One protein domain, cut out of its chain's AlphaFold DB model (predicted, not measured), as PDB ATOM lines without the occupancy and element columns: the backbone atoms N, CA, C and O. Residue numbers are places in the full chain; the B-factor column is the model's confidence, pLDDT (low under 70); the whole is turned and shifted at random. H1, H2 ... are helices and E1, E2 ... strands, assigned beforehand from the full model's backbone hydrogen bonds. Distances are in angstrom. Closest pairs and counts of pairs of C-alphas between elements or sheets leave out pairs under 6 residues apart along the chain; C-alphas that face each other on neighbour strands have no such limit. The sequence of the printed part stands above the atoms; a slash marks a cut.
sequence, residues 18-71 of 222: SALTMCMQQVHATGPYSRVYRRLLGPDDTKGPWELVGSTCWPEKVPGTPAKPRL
ATOM      1  N   SER A  18      23.564   0.807 -30.213       85.38
ATOM      2  CA  SER A  18      23.963   0.055 -29.016       85.38
ATOM      3  C   SER A  18      24.418  -1.376 -29.310       85.38
ATOM      4  O   SER A  18      25.363  -1.842 -28.681       85.38
ATOM      5  N   ALA A  19      23.844  -2.069 -30.300       87.50
ATOM      6  CA  ALA A  19      24.356  -3.388 -30.681       87.50
ATOM      7  C   ALA A  19      25.753  -3.311 -31.314       87.50
ATOM      8  O   ALA A  19      26.564  -4.217 -31.119       87.50
ATOM      9  N   LEU A  20      26.058  -2.230 -32.042       87.12
ATOM     10  CA  LEU A  20      27.379  -2.042 -32.646       87.12
ATOM     11  C   LEU A  20      28.450  -1.641 -31.621       87.12
ATOM     12  O   LEU A  20      29.625  -1.940 -31.835       87.12
ATOM     13  N   THR A  21      28.072  -0.976 -30.525       86.94
ATOM     14  CA  THR A  21      29.016  -0.531 -29.485       86.94
ATOM     15  C   THR A  21      29.227  -1.531 -28.361       86.94
ATOM     16  O   THR A  21      30.325  -1.593 -27.811       86.94
ATOM     17  N   MET A  22      28.227  -2.350 -28.029       88.62
ATOM     18  CA  MET A  22      28.298  -3.257 -26.875       88.62
ATOM     19  C   MET A  22      29.469  -4.247 -26.926       88.62
ATOM     20  O   MET A  22      30.013  -4.605 -25.885       88.62
ATOM     21  N   CYS A  23      29.879  -4.672 -28.121       88.25
ATOM     22  CA  CYS A  23      30.976  -5.622 -28.301       88.25
ATOM     23  C   CYS A  23      32.349  -4.960 -28.503       88.25
ATOM     24  O   CYS A  23      33.325  -5.667 -28.723       88.25
ATOM     25  N   MET A  24      32.469  -3.628 -28.423       83.88
ATOM     26  CA  MET A  24      33.737  -2.932 -28.710       83.88
ATOM     27  C   MET A  24      34.874  -3.270 -27.743       83.88
ATOM     28  O   MET A  24      36.034  -3.199 -28.129       83.88
ATOM     29  N   GLN A  25      34.546  -3.622 -26.499       84.56
ATOM     30  CA  GLN A  25      35.531  -4.006 -25.481       84.56
ATOM     31  C   GLN A  25      35.860  -5.507 -25.511       84.56
ATOM     32  O   GLN A  25      36.682  -5.976 -24.730       84.56
ATOM     33  N   GLN A  26      35.207  -6.276 -26.384       86.62
ATOM     34  CA  GLN A  26      35.418  -7.714 -26.485       86.62
ATOM     35  C   GLN A  26      36.569  -8.005 -27.448       86.62
ATOM     36  O   GLN A  26      36.545  -7.617 -28.619       86.62
ATOM     37  N   VAL A  27      37.588  -8.704 -26.951       83.12
ATOM     38  CA  VAL A  27      38.767  -9.072 -27.741       83.12
ATOM     39  C   VAL A  27      38.346 -10.025 -28.860       83.12
ATOM     40  O   VAL A  27      37.626 -10.990 -28.625       83.12
ATOM     41  N   HIS A  28      38.789  -9.752 -30.088       83.69
ATOM     42  CA  HIS A  28      38.453 -10.537 -31.282       83.69
ATOM     43  C   HIS A  28      36.950 -10.660 -31.572       83.69
ATOM     44  O   HIS A  28      36.551 -11.606 -32.250       83.69
ATOM     45  N   ALA A  29      36.105  -9.743 -31.083       85.50
ATOM     46  CA  ALA A  29      34.724  -9.683 -31.543       85.50
ATOM     47  C   ALA A  29      34.683  -9.478 -33.060       85.50
ATOM     48  O   ALA A  29      35.396  -8.652 -33.635       85.50
ATOM     49  N   THR A  30      33.836 -10.256 -33.705       84.06
ATOM     50  CA  THR A  30      33.751 -10.401 -35.162       84.06
ATOM     51  C   THR A  30      32.483  -9.777 -35.728       84.06
ATOM     52  O   THR A  30      32.362  -9.584 -36.939       84.06
ATOM     53  N   GLY A  31      31.548  -9.394 -34.858       85.00
ATOM     54  CA  GLY A  31      30.321  -8.731 -35.251       85.00
ATOM     55  C   GLY A  31      29.655  -7.966 -34.111       85.00
ATOM     56  O   GLY A  31      30.194  -7.857 -33.006       85.00
ATOM     57  N   PRO A  32      28.474  -7.395 -34.384       87.88
ATOM     58  CA  PRO A  32      27.712  -6.681 -33.378       87.88
ATOM     59  C   PRO A  32      27.095  -7.631 -32.356       87.88
ATOM     60  O   PRO A  32      26.908  -8.825 -32.623       87.88
ATOM     61  N   TYR A  33      26.697  -7.067 -31.216       89.25
ATOM     62  CA  TYR A  33      25.915  -7.775 -30.215       89.25
ATOM     63  C   TYR A  33      24.652  -8.338 -30.866       89.25
ATOM     64  O   TYR A  33      23.792  -7.599 -31.348       89.25
ATOM     65  N   SER A  34      24.574  -9.663 -30.911       87.69
ATOM     66  CA  SER A  34      23.545 -10.400 -31.633       87.69
ATOM     67  C   SER A  34      22.806 -11.314 -30.670       87.69
ATOM     68  O   SER A  34      23.426 -12.025 -29.880       87.69
ATOM     69  N   ARG A  35      21.475 -11.332 -30.750       88.44
ATOM     70  CA  ARG A  35      20.645 -12.305 -30.032       88.44
ATOM     71  C   ARG A  35      20.581 -13.602 -30.831       88.44
ATOM     72  O   ARG A  35      20.439 -13.574 -32.052       88.44
ATOM     73  N   VAL A  36      20.691 -14.725 -30.137       88.75
ATOM     74  CA  VAL A  36      20.664 -16.063 -30.725       88.75
ATOM     75  C   VAL A  36      19.324 -16.695 -30.405       88.75
ATOM     76  O   VAL A  36      18.956 -16.819 -29.237       88.75
ATOM     77  N   TYR A  37      18.614 -17.098 -31.452       89.19
ATOM     78  CA  TYR A  37      17.322 -17.759 -31.353       89.19
ATOM     79  C   TYR A  37      17.393 -19.160 -31.948       89.19
ATOM     80  O   TYR A  37      18.167 -19.416 -32.871       89.19
ATOM     81  N   ARG A  38      16.554 -20.054 -31.434       90.69
ATOM     82  CA  ARG A  38      16.373 -21.420 -31.927       90.69
ATOM     83  C   ARG A  38      14.885 -21.692 -32.084       90.69
ATOM     84  O   ARG A  38      14.090 -21.174 -31.318       90.69
ATOM     85  N   ARG A  39      14.513 -22.529 -33.044       90.94
ATOM     86  CA  ARG A  39      13.182 -23.141 -33.106       90.94
ATOM     87  C   ARG A  39      13.315 -24.604 -33.491       90.94
ATOM     88  O   ARG A  39      14.292 -24.975 -34.142       90.94
ATOM     89  N   LEU A  40      12.336 -25.408 -33.109       91.19
ATOM     90  CA  LEU A  40      12.225 -26.784 -33.579       91.19
ATOM     91  C   LEU A  40      11.576 -26.805 -34.969       91.19
ATOM     92  O   LEU A  40      10.676 -26.010 -35.250       91.19
ATOM     93  N   LEU A  41      12.054 -27.705 -35.826       91.06
ATOM     94  CA  LEU A  41      11.450 -28.019 -37.118       91.06
ATOM     95  C   LEU A  41      10.863 -29.425 -37.024       91.06
ATOM     96  O   LEU A  41      11.570 -30.358 -36.641       91.06
ATOM     97  N   GLY A  42       9.573 -29.557 -37.313       91.38
ATOM     98  CA  GLY A  42       8.906 -30.848 -37.395       91.38
ATOM     99  C   GLY A  42       9.188 -31.563 -38.722       91.38
ATOM    100  O   GLY A  42       9.766 -30.965 -39.635       91.38
ATOM    101  N   PRO A  43       8.765 -32.833 -38.850       89.19
ATOM    102  CA  PRO A  43       9.026 -33.665 -40.029       89.19
ATOM    103  C   PRO A  43       8.527 -33.064 -41.355       89.19
ATOM    104  O   PRO A  43       9.155 -33.276 -42.385       89.19
ATOM    105  N   ASP A  44       7.461 -32.256 -41.312       91.81
ATOM    106  CA  ASP A  44       6.825 -31.626 -42.480       91.81
ATOM    107  C   ASP A  44       7.231 -30.145 -42.675       91.81
ATOM    108  O   ASP A  44       6.438 -29.333 -43.147       91.81
ATOM    109  N   ASP A  45       8.431 -29.743 -42.229       85.44
ATOM    110  CA  ASP A  45       8.881 -28.331 -42.153       85.44
ATOM    111  C   ASP A  45       7.945 -27.427 -41.314       85.44
ATOM    112  O   ASP A  45       7.931 -26.195 -41.430       85.44
ATOM    113  N   THR A  46       7.167 -28.031 -40.410       91.62
ATOM    114  CA  THR A  46       6.371 -27.304 -39.420       91.62
ATOM    115  C   THR A  46       7.299 -26.580 -38.452       91.62
ATOM    116  O   THR A  46       8.174 -27.167 -37.817       91.62
ATOM    117  N   LYS A  47       7.140 -25.259 -38.352       90.94
ATOM    118  CA  LYS A  47       8.036 -24.390 -37.580       90.94
ATOM    119  C   LYS A  47       7.438 -24.122 -36.209       90.94
ATOM    120  O   LYS A  47       6.402 -23.470 -36.108       90.94
ATOM    121  N   GLY A  48       8.113 -24.599 -35.166       90.25
ATOM    122  CA  GLY A  48       7.811 -24.217 -33.791       90.25
ATOM    123  C   GLY A  48       8.120 -22.737 -33.516       90.25
ATOM    124  O   GLY A  48       8.723 -22.057 -34.359       90.25
ATOM    125  N   PRO A  49       7.737 -22.227 -32.334       91.75
ATOM    126  CA  PRO A  49       8.033 -20.854 -31.944       91.75
ATOM    127  C   PRO A  49       9.543 -20.620 -31.811       91.75
ATOM    128  O   PRO A  49      10.318 -21.538 -31.531       91.75
ATOM    129  N   TRP A  50       9.965 -19.368 -31.995       90.50
ATOM    130  CA  TRP A  50      11.331 -18.950 -31.700       90.50
ATOM    131  C   TRP A  50      11.559 -18.845 -30.190       90.50
ATOM    132  O   TRP A  50      10.866 -18.115 -29.486       90.50
ATOM    133  N   GLU A  51      12.600 -19.510 -29.712       92.44
ATOM    134  CA  GLU A  51      13.110 -19.437 -28.348       92.44
ATOM    135  C   GLU A  51      14.408 -18.628 -28.329       92.44
ATOM    136  O   GLU A  51      15.313 -18.866 -29.134       92.44
ATOM    137  N   LEU A  52      14.527 -17.679 -27.397       90.62
ATOM    138  CA  LEU A  52      15.786 -16.978 -27.159       90.62
ATOM    139  C   LEU A  52      16.749 -17.908 -26.416       90.62
ATOM    140  O   LEU A  52      16.509 -18.259 -25.265       90.62
ATOM    141  N   VAL A  53      17.864 -18.248 -27.055       91.94
ATOM    142  CA  VAL A  53      18.923 -19.075 -26.459       91.94
ATOM    143  C   VAL A  53      19.926 -18.212 -25.693       91.94
ATOM    144  O   VAL A  53      20.446 -18.630 -24.663       91.94
ATOM    145  N   GLY A  54      20.208 -17.000 -26.181       91.31
ATOM    146  CA  GLY A  54      21.158 -16.094 -25.537       91.31
ATOM    147  C   GLY A  54      21.615 -14.955 -26.442       91.31
ATOM    148  O   GLY A  54      20.888 -14.521 -27.338       91.31
ATOM    149  N   SER A  55      22.832 -14.465 -26.212       91.25
ATOM    150  CA  SER A  55      23.458 -13.402 -27.006       91.25
ATOM    151  C   SER A  55      24.953 -13.630 -27.204       91.25
ATOM    152  O   SER A  55      25.586 -14.264 -26.366       91.25
ATOM    153  N   THR A  56      25.526 -13.086 -28.277       90.75
ATOM    154  CA  THR A  56      26.943 -13.249 -28.628       90.75
ATOM    155  C   THR A  56      27.516 -12.011 -29.323       90.75
ATOM    156  O   THR A  56      26.784 -11.260 -29.968       90.75
ATOM    157  N   CYS A  57      28.835 -11.836 -29.224       91.12
ATOM    158  CA  CYS A  57      29.634 -10.912 -30.040       91.12
ATOM    159  C   CYS A  57      30.348 -11.614 -31.214       91.12
ATOM    160  O   CYS A  57      31.072 -10.968 -31.970       91.12
ATOM    161  N   TRP A  58      30.116 -12.923 -31.374       90.94
ATOM    162  CA  TRP A  58      30.666 -13.774 -32.435       90.94
ATOM    163  C   TRP A  58      29.554 -14.434 -33.247       90.94
ATOM    164  O   TRP A  58      29.359 -15.654 -33.179       90.94
ATOM    165  N   PRO A  59      28.742 -13.644 -33.966       85.75
ATOM    166  CA  PRO A  59      27.570 -14.170 -34.647       85.75
ATOM    167  C   PRO A  59      27.888 -15.222 -35.720       85.75
ATOM    168  O   PRO A  59      27.052 -16.081 -35.983       85.75
ATOM    169  N   GLU A  60      29.066 -15.193 -36.337       85.50
ATOM    170  CA  GLU A  60      29.502 -16.193 -37.322       85.50
ATOM    171  C   GLU A  60      29.889 -17.542 -36.706       85.50
ATOM    172  O   GLU A  60      29.988 -18.533 -37.425       85.50
ATOM    173  N   LYS A  61      30.080 -17.612 -35.383       88.44
ATOM    174  CA  LYS A  61      30.302 -18.877 -34.667       88.44
ATOM    175  C   LYS A  61      28.999 -19.599 -34.323       88.44
ATOM    176  O   LYS A  61      29.044 -20.731 -33.852       88.44
ATOM    177  N   VAL A  62      27.843 -18.965 -34.540       87.81
ATOM    178  CA  VAL A  62      26.534 -19.562 -34.259       87.81
ATOM    179  C   VAL A  62      26.197 -20.592 -35.349       87.81
ATOM    180  O   VAL A  62      26.075 -20.208 -36.517       87.81
ATOM    181  N   PRO A  63      26.005 -21.881 -35.006       85.69
ATOM    182  CA  PRO A  63      25.698 -22.926 -35.984       85.69
ATOM    183  C   PRO A  63      24.440 -22.623 -36.803       85.69
ATOM    184  O   PRO A  63      23.483 -22.042 -36.295       85.69
ATOM    185  N   GLY A  64      24.435 -23.023 -38.077       78.25
ATOM    186  CA  GLY A  64      23.288 -22.817 -38.971       78.25
ATOM    187  C   GLY A  64      23.050 -21.358 -39.377       78.25
ATOM    188  O   GLY A  64      22.043 -21.056 -40.015       78.25
ATOM    189  N   THR A  65      23.965 -20.445 -39.039       72.50
ATOM    190  CA  THR A  65      23.875 -19.043 -39.442       72.50
ATOM    191  C   THR A  65      24.409 -18.871 -40.864       72.50
ATOM    192  O   THR A  65      25.605 -19.070 -41.084       72.50
ATOM    193  N   PRO A  66      23.583 -18.464 -41.844       69.44
ATOM    194  CA  PRO A  66      24.085 -18.159 -43.176       69.44
ATOM    195  C   PRO A  66      25.061 -16.979 -43.118       69.44
ATOM    196  O   PRO A  66      24.824 -15.997 -42.402       69.44
ATOM    197  N   ALA A  67      26.139 -17.058 -43.902       68.62
ATOM    198  CA  ALA A  67      27.104 -15.978 -44.076       68.62
ATOM    199  C   ALA A  67      26.442 -14.803 -44.814       68.62
ATOM    200  O   ALA A  67      26.496 -14.685 -46.035       68.62
ATOM    201  N   LYS A  68      25.758 -13.946 -44.057       71.25
ATOM    202  CA  LYS A  68      25.183 -12.693 -44.546       71.25
ATOM    203  C   LYS A  68      26.109 -11.540 -44.163       71.25
ATOM    204  O   LYS A  68      26.571 -11.522 -43.019       71.25
ATOM    205  N   PRO A  69      26.363 -10.570 -45.059       76.81
ATOM    206  CA  PRO A  69      27.043  -9.335 -44.692       76.81
ATOM    207  C   PRO A  69      26.310  -8.647 -43.533       76.81
ATOM    208  O   PRO A  69      25.087  -8.515 -43.558       76.81
ATOM    209  N   ARG A  70      27.053  -8.234 -42.504       80.81
ATOM    210  CA  ARG A  70      26.518  -7.558 -41.314       80.81
ATOM    211  C   ARG A  70      27.187  -6.210 -41.165       80.81
ATOM    212  O   ARG A  70      28.390  -6.099 -41.388       80.81
ATOM    213  N   LEU A  71      26.421  -5.205 -40.755       86.38
ATOM    214  CA  LEU A  71      27.001  -3.919 -40.411       86.38
ATOM    215  C   LEU A  71      27.877  -4.089 -39.165       86.38
ATOM    216  O   LEU A  71      27.454  -4.672 -38.167       86.38
TER     217      LEU A  71
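What this domain is: This is residues 18 to 71 of the 222 residues of the protein "PKD domain-containing protein" of Luteipulveratus mongoliensis (UniProt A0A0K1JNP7). With little regular structure, this is a rod built on one hairpin, E1 and E2, whose long loop, residues 39 to 50, makes one end; the short helix H1 lies toward the other. The printed part has 54 residues, 16 of them in named elements, in the order H1, E1, E2; the class is mixed, the two-stranded sheet antiparallel. It is loose, with a radius of gyration of the C-alphas of 13.4 A and spans of 42 by 20 by 16 A.

Where its parts are: H1 is residues 18 to 22, beginning at C-alpha 18 (23.963, 0.055, -29.016). E1, residues 34 to 38, is 13.2 A long. E2, residues 51 to 56, is 15.2 A long and ends at C-alpha 56 (26.943, -13.249, -28.628).

How they stand to each other: E1 and E2 run antiparallel at 148 degrees; N 36 and O 54 are 2.8 A apart, within hydrogen-bond range. H1, whose O i to N i+4 pair is within range, is apart from E2; the closest C-alphas of H1 and E1, Ala 19 and Ser 34, are 7.1 A apart.

The domain as a whole: The C-alphas farthest apart, Gln 25 and Asp 44, are 43.3 A apart. Both links are long, and the printed part has no cut. Residues 66 to 67 are under 70 in pLDDT.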